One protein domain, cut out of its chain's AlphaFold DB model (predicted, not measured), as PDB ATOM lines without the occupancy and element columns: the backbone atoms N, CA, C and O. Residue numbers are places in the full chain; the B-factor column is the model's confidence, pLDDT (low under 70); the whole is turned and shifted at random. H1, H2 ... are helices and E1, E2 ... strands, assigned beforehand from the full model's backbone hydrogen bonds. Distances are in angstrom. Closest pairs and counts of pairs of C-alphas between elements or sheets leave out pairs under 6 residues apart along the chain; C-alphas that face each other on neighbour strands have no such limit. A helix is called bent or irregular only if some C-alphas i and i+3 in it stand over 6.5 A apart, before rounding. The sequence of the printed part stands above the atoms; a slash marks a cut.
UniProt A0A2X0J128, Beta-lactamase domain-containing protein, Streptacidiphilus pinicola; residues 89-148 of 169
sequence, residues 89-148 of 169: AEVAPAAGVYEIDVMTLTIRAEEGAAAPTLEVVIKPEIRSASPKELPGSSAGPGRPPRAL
ATOM      1  N   ALA A  89      47.397  41.820 -37.300       93.62
ATOM      2  CA  ALA A  89      47.685  40.393 -37.196       93.62
ATOM      3  C   ALA A  89      47.874  39.909 -35.743       93.62
ATOM      4  O   ALA A  89      47.527  38.773 -35.436       93.62
ATOM      5  N   GLU A  90      48.374  40.761 -34.841       93.69
ATOM      6  CA  GLU A  90      48.542  40.426 -33.418       93.69
ATOM      7  C   GLU A  90      47.216  40.492 -32.647       93.69
ATOM      8  O   GLU A  90      47.033  39.776 -31.665       93.69
ATOM      9  N   VAL A  91      46.273  41.325 -33.100       92.00
ATOM     10  CA  VAL A  91      44.943  41.465 -32.481       92.00
ATOM     11  C   VAL A  91      43.922  40.496 -33.080       92.00
ATOM     12  O   VAL A  91      42.943  40.164 -32.416       92.00
ATOM     13  N   ALA A  92      44.150  39.998 -34.298       93.88
ATOM     14  CA  ALA A  92      43.255  39.070 -34.990       93.88
ATOM     15  C   ALA A  92      42.811  37.856 -34.140       93.88
ATOM     16  O   ALA A  92      41.623  37.541 -34.180       93.88
ATOM     17  N   PRO A  93      43.665  37.220 -33.306       96.12
ATOM     18  CA  PRO A  93      43.233  36.126 -32.428       96.12
ATOM     19  C   PRO A  93      42.221  36.534 -31.345       96.12
ATOM     20  O   PRO A  93      41.491  35.687 -30.838       96.12
ATOM     21  N   ALA A  94      42.186  37.816 -30.972       93.69
ATOM     22  CA  ALA A  94      41.236  38.386 -30.018       93.69
ATOM     23  C   ALA A  94      40.029  39.054 -30.704       93.69
ATOM     24  O   ALA A  94      39.159  39.601 -30.024       93.69
ATOM     25  N   ALA A  95      39.973  39.065 -32.041       95.50
ATOM     26  CA  ALA A  95      38.830  39.593 -32.771       95.50
ATOM     27  C   ALA A  95      37.650  38.620 -32.667       95.50
ATOM     28  O   ALA A  95      37.791  37.416 -32.881       95.50
ATOM     29  N   GLY A  96      36.471  39.144 -32.347       95.88
ATOM     30  CA  GLY A  96      35.299  38.311 -32.125       95.88
ATOM     31  C   GLY A  96      34.210  38.990 -31.311       95.88
ATOM     32  O   GLY A  96      34.300  40.168 -30.955       95.88
ATOM     33  N   VAL A  97      33.167  38.210 -31.041       96.12
ATOM     34  CA  VAL A  97      32.030  38.593 -30.207       96.12
ATOM     35  C   VAL A  97      32.117  37.823 -28.898       96.12
ATOM     36  O   VAL A  97      32.204  36.597 -28.891       96.12
ATOM     37  N   TYR A  98      32.087  38.560 -27.797       95.94
ATOM     38  CA  TYR A  98      32.157  38.057 -26.435       95.94
ATOM     39  C   TYR A  98      30.909  38.484 -25.680       95.94
ATOM     40  O   TYR A  98      30.344  39.544 -25.947       95.94
ATOM     41  N   GLU A  99      30.497  37.694 -24.700       95.56
ATOM     42  CA  GLU A  99      29.299  37.987 -23.926       95.56
ATOM     43  C   GLU A  99      29.532  37.822 -22.433       95.56
ATOM     44  O   GLU A  99      30.267  36.946 -21.983       95.56
ATOM     45  N   ILE A 100      28.841  38.667 -21.679       93.75
ATOM     46  CA  ILE A 100      28.537  38.475 -20.265       93.75
ATOM     47  C   ILE A 100      27.021  38.608 -20.083       93.75
ATOM     48  O   ILE A 100      26.315  39.030 -21.004       93.75
ATOM     49  N   ASP A 101      26.508  38.310 -18.890       94.31
ATOM     50  CA  ASP A 101      25.063  38.309 -18.601       94.31
ATOM     51  C   ASP A 101      24.347  39.611 -18.999       94.31
ATOM     52  O   ASP A 101      23.184  39.600 -19.391       94.31
ATOM     53  N   VAL A 102      25.047  40.746 -18.928       91.62
ATOM     54  CA  VAL A 102      24.463  42.080 -19.136       91.62
ATOM     55  C   VAL A 102      24.692  42.633 -20.551       91.62
ATOM     56  O   VAL A 102      23.926  43.484 -21.014       91.62
ATOM     57  N   MET A 103      25.753  42.221 -21.250       91.44
ATOM     58  CA  MET A 103      26.190  42.888 -22.484       91.44
ATOM     59  C   MET A 103      27.004  41.990 -23.416       91.44
ATOM     60  O   MET A 103      27.640  41.030 -22.985       91.44
ATOM     61  N   THR A 104      27.029  42.384 -24.684       93.12
ATOM     62  CA  THR A 104      27.881  41.837 -25.741       93.12
ATOM     63  C   THR A 104      29.016  42.820 -26.040       93.12
ATOM     64  O   THR A 104      28.800  44.037 -26.095       93.12
ATOM     65  N   LEU A 105      30.227  42.298 -26.218       93.00
ATOM     66  CA  LEU A 105      31.438  43.027 -26.570       93.00
ATOM     67  C   LEU A 105      31.942  42.523 -27.927       93.00
ATOM     68  O   LEU A 105      32.231  41.340 -28.066       93.00
ATOM     69  N   THR A 106      32.099  43.410 -28.904       94.06
ATOM     70  CA  THR A 106      32.643  43.062 -30.224       94.06
ATOM     71  C   THR A 106      33.985  43.745 -30.426       94.06
ATOM     72  O   THR A 106      34.059  44.977 -30.422       94.06
ATOM     73  N   ILE A 107      35.033  42.947 -30.626       93.88
ATOM     74  CA  ILE A 107      36.386  43.407 -30.944       93.88
ATOM     75  C   ILE A 107      36.618  43.219 -32.440       93.88
ATOM     76  O   ILE A 107      36.441  42.116 -32.958       93.88
ATOM     77  N   ARG A 108      37.027  44.286 -33.135       93.19
ATOM     78  CA  ARG A 108      37.372  44.236 -34.564       93.19
ATOM     79  C   ARG A 108      38.810  44.685 -34.785       93.19
ATOM     80  O   ARG A 108      39.203  45.757 -34.315       93.19
ATOM     81  N   ALA A 109      39.559  43.868 -35.520       93.31
ATOM     82  CA  ALA A 109      40.883  44.189 -36.030       93.31
ATOM     83  C   ALA A 109      40.767  44.464 -37.534       93.31
ATOM     84  O   ALA A 109      40.452  43.566 -38.309       93.31
ATOM     85  N   GLU A 110      40.976  45.716 -37.931       89.81
ATOM     86  CA  GLU A 110      40.914  46.151 -39.327       89.81
ATOM     87  C   GLU A 110      42.313  46.542 -39.812       89.81
ATOM     88  O   GLU A 110      43.060  47.216 -39.092       89.81
ATOM     89  N   GLU A 111      42.678  46.114 -41.021       89.00
ATOM     90  CA  GLU A 111      43.882  46.594 -41.702       89.00
ATOM     91  C   GLU A 111      43.729  48.074 -42.077       89.00
ATOM     92  O   GLU A 111      42.652  48.532 -42.450       89.00
ATOM     93  N   GLY A 112      44.810  48.847 -41.950       84.44
ATOM     94  CA  GLY A 112      44.803  50.288 -42.234       84.44
ATOM     95  C   GLY A 112      44.136  51.163 -41.162       84.44
ATOM     96  O   GLY A 112      44.236  52.388 -41.241       84.44
ATOM     97  N   ALA A 113      43.506  50.578 -40.137       85.94
ATOM     98  CA  ALA A 113      43.015  51.318 -38.977       85.94
ATOM     99  C   ALA A 113      44.161  51.703 -38.022       85.94
ATOM    100  O   ALA A 113      45.165  51.005 -37.910       85.94
ATOM    101  N   ALA A 114      43.994  52.805 -37.284       85.75
ATOM    102  CA  ALA A 114      44.993  53.283 -36.316       85.75
ATOM    103  C   ALA A 114      44.974  52.524 -34.969       85.75
ATOM    104  O   ALA A 114      45.882  52.687 -34.156       85.75
ATOM    105  N   ALA A 115      43.917  51.753 -34.701       88.25
ATOM    106  CA  ALA A 115      43.704  50.980 -33.478       88.25
ATOM    107  C   ALA A 115      42.581  49.948 -33.714       88.25
ATOM    108  O   ALA A 115      41.744  50.174 -34.594       88.25
ATOM    109  N   PRO A 116      42.486  48.875 -32.907       89.69
ATOM    110  CA  PRO A 116      41.326  47.994 -32.956       89.69
ATOM    111  C   PRO A 116      40.086  48.727 -32.437       89.69
ATOM    112  O   PRO A 116      40.196  49.708 -31.695       89.69
ATOM    113  N   THR A 117      38.889  48.272 -32.800       90.25
ATOM    114  CA  THR A 117      37.642  48.863 -32.289       90.25
ATOM    115  C   THR A 117      36.964  47.950 -31.280       90.25
ATOM    116  O   THR A 117      36.991  46.728 -31.413       90.25
ATOM    117  N   LEU A 118      36.359  48.563 -30.258       88.31
ATOM    118  CA  LEU A 118      35.512  47.891 -29.281       88.31
ATOM    119  C   LEU A 118      34.112  48.486 -29.339       88.31
ATOM    120  O   LEU A 118      33.895  49.689 -29.152       88.31
ATOM    121  N   GLU A 119      33.152  47.605 -29.543       87.94
ATOM    122  CA  GLU A 119      31.739  47.893 -29.410       87.94
ATOM    123  C   GLU A 119      31.191  47.173 -28.180       87.94
ATOM    124  O   GLU A 119      31.444  45.992 -27.988       87.94
ATOM    125  N   VAL A 120      30.447  47.894 -27.342       87.88
ATOM    126  CA  VAL A 120      29.785  47.350 -26.156       87.88
ATOM    127  C   VAL A 120      28.302  47.680 -26.234       87.88
ATOM    128  O   VAL A 120      27.918  48.858 -26.295       87.88
ATOM    129  N   VAL A 121      27.476  46.637 -26.217       88.81
ATOM    130  CA  VAL A 121      26.020  46.719 -26.358       88.81
ATOM    131  C   VAL A 121      25.358  45.991 -25.196       88.81
ATOM    132  O   VAL A 121      25.592  44.808 -24.983       88.81
ATOM    133  N   ILE A 122      24.517  46.697 -24.439       89.38
ATOM    134  CA  ILE A 122      23.655  46.077 -23.421       89.38
ATOM    135  C   ILE A 122      22.641  45.180 -24.134       89.38
ATOM    136  O   ILE A 122      21.998  45.649 -25.079       89.38
ATOM    137  N   LYS A 123      22.490  43.933 -23.673       91.44
ATOM    138  CA  LYS A 123      21.593  42.953 -24.296       91.44
ATOM    139  C   LYS A 123      20.145  43.487 -24.366       91.44
ATOM    140  O   LYS A 123      19.700  44.133 -23.407       91.44
ATOM    141  N   PRO A 124      19.408  43.279 -25.477       90.69
ATOM    142  CA  PRO A 124      18.074  43.853 -25.673       90.69
ATOM    143  C   PRO A 124      17.086  43.535 -24.545       90.69
ATOM    144  O   PRO A 124      16.343  44.414 -24.118       90.69
ATOM    145  N   GLU A 125      17.110  42.313 -24.023       92.00
ATOM    146  CA  GLU A 125      16.272  41.850 -22.919       92.00
ATOM    147  C   GLU A 125      16.532  42.625 -21.619       92.00
ATOM    148  O   GLU A 125      15.584  43.021 -20.941       92.00
ATOM    149  N   ILE A 126      17.794  42.953 -21.317       91.62
ATOM    150  CA  ILE A 126      18.166  43.770 -20.154       91.62
ATOM    151  C   ILE A 126      17.693  45.212 -20.335       91.62
ATOM    152  O   ILE A 126      17.200  45.839 -19.396       91.62
ATOM    153  N   ARG A 127      17.819  45.750 -21.553       88.12
ATOM    154  CA  ARG A 127      17.358  47.106 -21.868       88.12
ATOM    155  C   ARG A 127      15.839  47.225 -21.762       88.12
ATOM    156  O   ARG A 127      15.372  48.176 -21.148       88.12
ATOM    157  N   SER A 128      15.096  46.270 -22.317       88.94
ATOM    158  CA  SER A 128      13.629  46.252 -22.286       88.94
ATOM    159  C   SER A 128      13.066  46.037 -20.879       88.94
ATOM    160  O   SER A 128      12.011  46.576 -20.561       88.94
ATOM    161  N   ALA A 129      13.767  45.286 -20.022       91.62
ATOM    162  CA  ALA A 129      13.366  45.064 -18.632       91.62
ATOM    163  C   ALA A 129      13.717  46.233 -17.687       91.62
ATOM    164  O   ALA A 129      13.264  46.258 -16.542       91.62
ATOM    165  N   SER A 130      14.538  47.193 -18.125       85.19
ATOM    166  CA  SER A 130      14.990  48.289 -17.270       85.19
ATOM    167  C   SER A 130      13.900  49.355 -17.094       85.19
ATOM    168  O   SER A 130      13.439  49.926 -18.081       85.19
ATOM    169  N   PRO A 131      13.555  49.743 -15.850       85.81
ATOM    170  CA  PRO A 131      12.615  50.837 -15.590       85.81
ATOM    171  C   PRO A 131      13.215  52.226 -15.872       85.81
ATOM    172  O   PRO A 131      12.528  53.237 -15.757       85.81
ATOM    173  N   LYS A 132      14.515  52.294 -16.181       82.12
ATOM    174  CA  LYS A 132      15.243  53.524 -16.514       82.12
ATOM    175  C   LYS A 132      15.827  53.418 -17.912       82.12
ATOM    176  O   LYS A 132      16.286  52.346 -18.312       82.12
ATOM    177  N   GLU A 133      15.904  54.547 -18.606       78.69
ATOM    178  CA  GLU A 133      16.648  54.631 -19.857       78.69
ATOM    179  C   GLU A 133      18.128  54.322 -19.594       78.69
ATOM    180  O   GLU A 133      18.815  55.015 -18.839       78.69
ATOM    181  N   LEU A 134      18.607  53.223 -20.176       75.31
ATOM    182  CA  LEU A 134      20.001  52.819 -20.049       75.31
ATOM    183  C   LEU A 134      20.868  53.602 -21.035       75.31
ATOM    184  O   LEU A 134      20.416  53.857 -22.157       75.31
ATOM    185  N   PRO A 135      22.136  53.895 -20.681       68.94
ATOM    186  CA  PRO A 135      23.065  54.565 -21.578       68.94
ATOM    187  C   PRO A 135      23.050  53.935 -22.972       68.94
ATOM    188  O   PRO A 135      22.963  52.708 -23.116       68.94
ATOM    189  N   GLY A 136      23.139  54.773 -24.004       62.03
ATOM    190  CA  GLY A 136      23.343  54.289 -25.364       62.03
ATOM    191  C   GLY A 136      24.567  53.375 -25.412       62.03
ATOM    192  O   GLY A 136      25.564  53.628 -24.726       62.03
ATOM    193  N   SER A 137      24.492  52.309 -26.208       56.78
ATOM    194  CA  SER A 137      25.674  51.521 -26.562       56.78
ATOM    195  C   SER A 137      26.770  52.454 -27.085       56.78
ATOM    196  O   SER A 137      26.511  53.563 -27.571       56.78
ATOM    197  N   SER A 138      28.028  52.011 -27.036       53.16
ATOM    198  CA  SER A 138      29.088  52.738 -27.754       53.16
ATOM    199  C   SER A 138      28.764  52.880 -29.251       53.16
ATOM    200  O   SER A 138      29.266  53.809 -29.878       53.16
ATOM    201  N   ALA A 139      27.878  52.011 -29.755       43.62
ATOM    202  CA  ALA A 139      27.204  52.030 -31.046       43.62
ATOM    203  C   ALA A 139      25.695  52.336 -30.911       43.62
ATOM    204  O   ALA A 139      24.845  51.511 -31.247       43.62
ATOM    205  N   GLY A 140      25.323  53.495 -30.350       39.66
ATOM    206  CA  GLY A 140      23.948  53.995 -30.504       39.66
ATOM    207  C   GLY A 140      23.575  54.076 -31.996       39.66
ATOM    208  O   GLY A 140      24.487  54.085 -32.828       39.66
ATOM    209  N   PRO A 141      22.284  54.143 -32.372       32.00
ATOM    210  CA  PRO A 141      21.898  54.194 -33.781       32.00
ATOM    211  C   PRO A 141      22.658  55.319 -34.504       32.00
ATOM    212  O   PRO A 141      22.559  56.486 -34.131       32.00
ATOM    213  N   GLY A 142      23.485  54.940 -35.486       39.91
ATOM    214  CA  GLY A 142      24.322  55.852 -36.276       39.91
ATOM    215  C   GLY A 142      25.698  56.223 -35.694       39.91
ATOM    216  O   GLY A 142      26.377  57.061 -36.284       39.91
ATOM    217  N   ARG A 143      26.151  55.642 -34.570       46.75
ATOM    218  CA  ARG A 143      27.474  55.945 -33.989       46.75
ATOM    219  C   ARG A 143      28.507  54.863 -34.344       46.75
ATOM    220  O   ARG A 143      28.258  53.698 -34.040       46.75
ATOM    221  N   PRO A 144      29.667  55.215 -34.932       50.12
ATOM    222  CA  PRO A 144      30.677  54.225 -35.290       50.12
ATOM    223  C   PRO A 144      31.302  53.584 -34.038       50.12
ATOM    224  O   PRO A 144      31.367  54.233 -32.982       50.12
ATOM    225  N   PRO A 145      31.782  52.330 -34.141       58.16
ATOM    226  CA  PRO A 145      32.491  51.660 -33.059       58.16
ATOM    227  C   PRO A 145      33.697  52.496 -32.610       58.16
ATOM    228  O   PRO A 145      34.346  53.181 -33.403       58.16
ATOM    229  N   ARG A 146      33.974  52.505 -31.302       64.44
ATOM    230  CA  ARG A 146      35.034  53.352 -30.745       64.44
ATOM    231  C   ARG A 146      36.372  52.640 -30.853       64.44
ATOM    232  O   ARG A 146      36.503  51.499 -30.420       64.44
ATOM    233  N   ALA A 147      37.375  53.351 -31.357       61.91
ATOM    234  CA  ALA A 147      38.757  52.908 -31.286       61.91
ATOM    235  C   ALA A 147      39.154  52.630 -29.826       61.91
ATOM    236  O   ALA A 147      38.947  53.467 -28.941       61.91
ATOM    237  N   LEU A 148      39.789  51.485 -29.599       56.81
ATOM    238  CA  LEU A 148      40.546  51.137 -28.398       56.81
ATOM    239  C   LEU A 148      41.879  51.904 -28.383       56.81
ATOM    240  O   LEU A 148      42.938  51.337 -28.151       56.81
TER     241      LEU A 148
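This is residues 89 to 148 of the 169 residues of the protein "Beta-lactamase domain-containing protein" of Streptacidiphilus pinicola (UniProt A0A2X0J128). A narrow antiparallel wall of three strands, E1, E2 and E3, has a short helix at each end of its length, H1 by the start of E1 and H2 just past the end of E3. After H2 the printed part turns, with residues 128 to 133 sticking out, and a long stretch with no named element folds back beside the edge strand E3, where residues 146 to 147 pair with residues 117 to 118. The printed part has 60 residues, with two named helices and three named strands in the order H1, E1, E2, E3, H2; 29 residues, under half, are in these elements, and the class is mixed. The sheet's order is E1, E2, E3, antiparallel throughout. The whole is loose, with a radius of gyration of the C-alphas of 13.1 A, and only just elongated, spanning 42 by 23 by 13 A.

H1, residues 89 to 94, begins with C-alpha 89 at (47.685, 40.393, -37.196) and is 9.9 A long from first to last C-alpha. It is irregular, but only just: C-alphas 90 and 93 are 6.9 A apart. E1, residues 96 to 100, is 13.7 A long. E2, residues 103 to 108, is 16.5 A long. E3, residues 117 to 122, is 16.8 A long and begins with C-alpha 117 at (37.642, 48.863, -32.289). H2, residues 124 to 129, is 8.6 A long and ends with C-alpha 129 at (13.366, 45.064, -18.632).

The three strands form a meander, each strand the antiparallel neighbour of the one before. E1 and E2 are a hairpin, with 162 degrees between their directions; N 98 and O 105 are within hydrogen-bond range at 2.8 A. E2 and E3 are also a hairpin, at 165 degrees, with N 106 and O 119 at 2.8 A. H1 is on the sheet but only grazes it, with residues 91 to 94; its closest C-alphas with E2 are those of Ala 94 and Ile 107, 7.0 A apart. H2 is only just on the sheet, with 5 pairs of C-alphas within 10 A, and only grazes it, with residues 124 to 127. H1 and H2 are apart. In H2 every O i to N i+4 pair is within hydrogen-bond range; in H1 0 of 2 are, against 1 of 3 O i to N i+3 pairs.

The C-alphas farthest apart, those of Ala 89 and Pro 131, are 42.5 A apart. The printed part has no cut. No link is long: that from E2 to E3 is short, with 8 residues, and the others are tight. The mean pLDDT of the printed part is 81.6, and residues 135 to 148 are under 70.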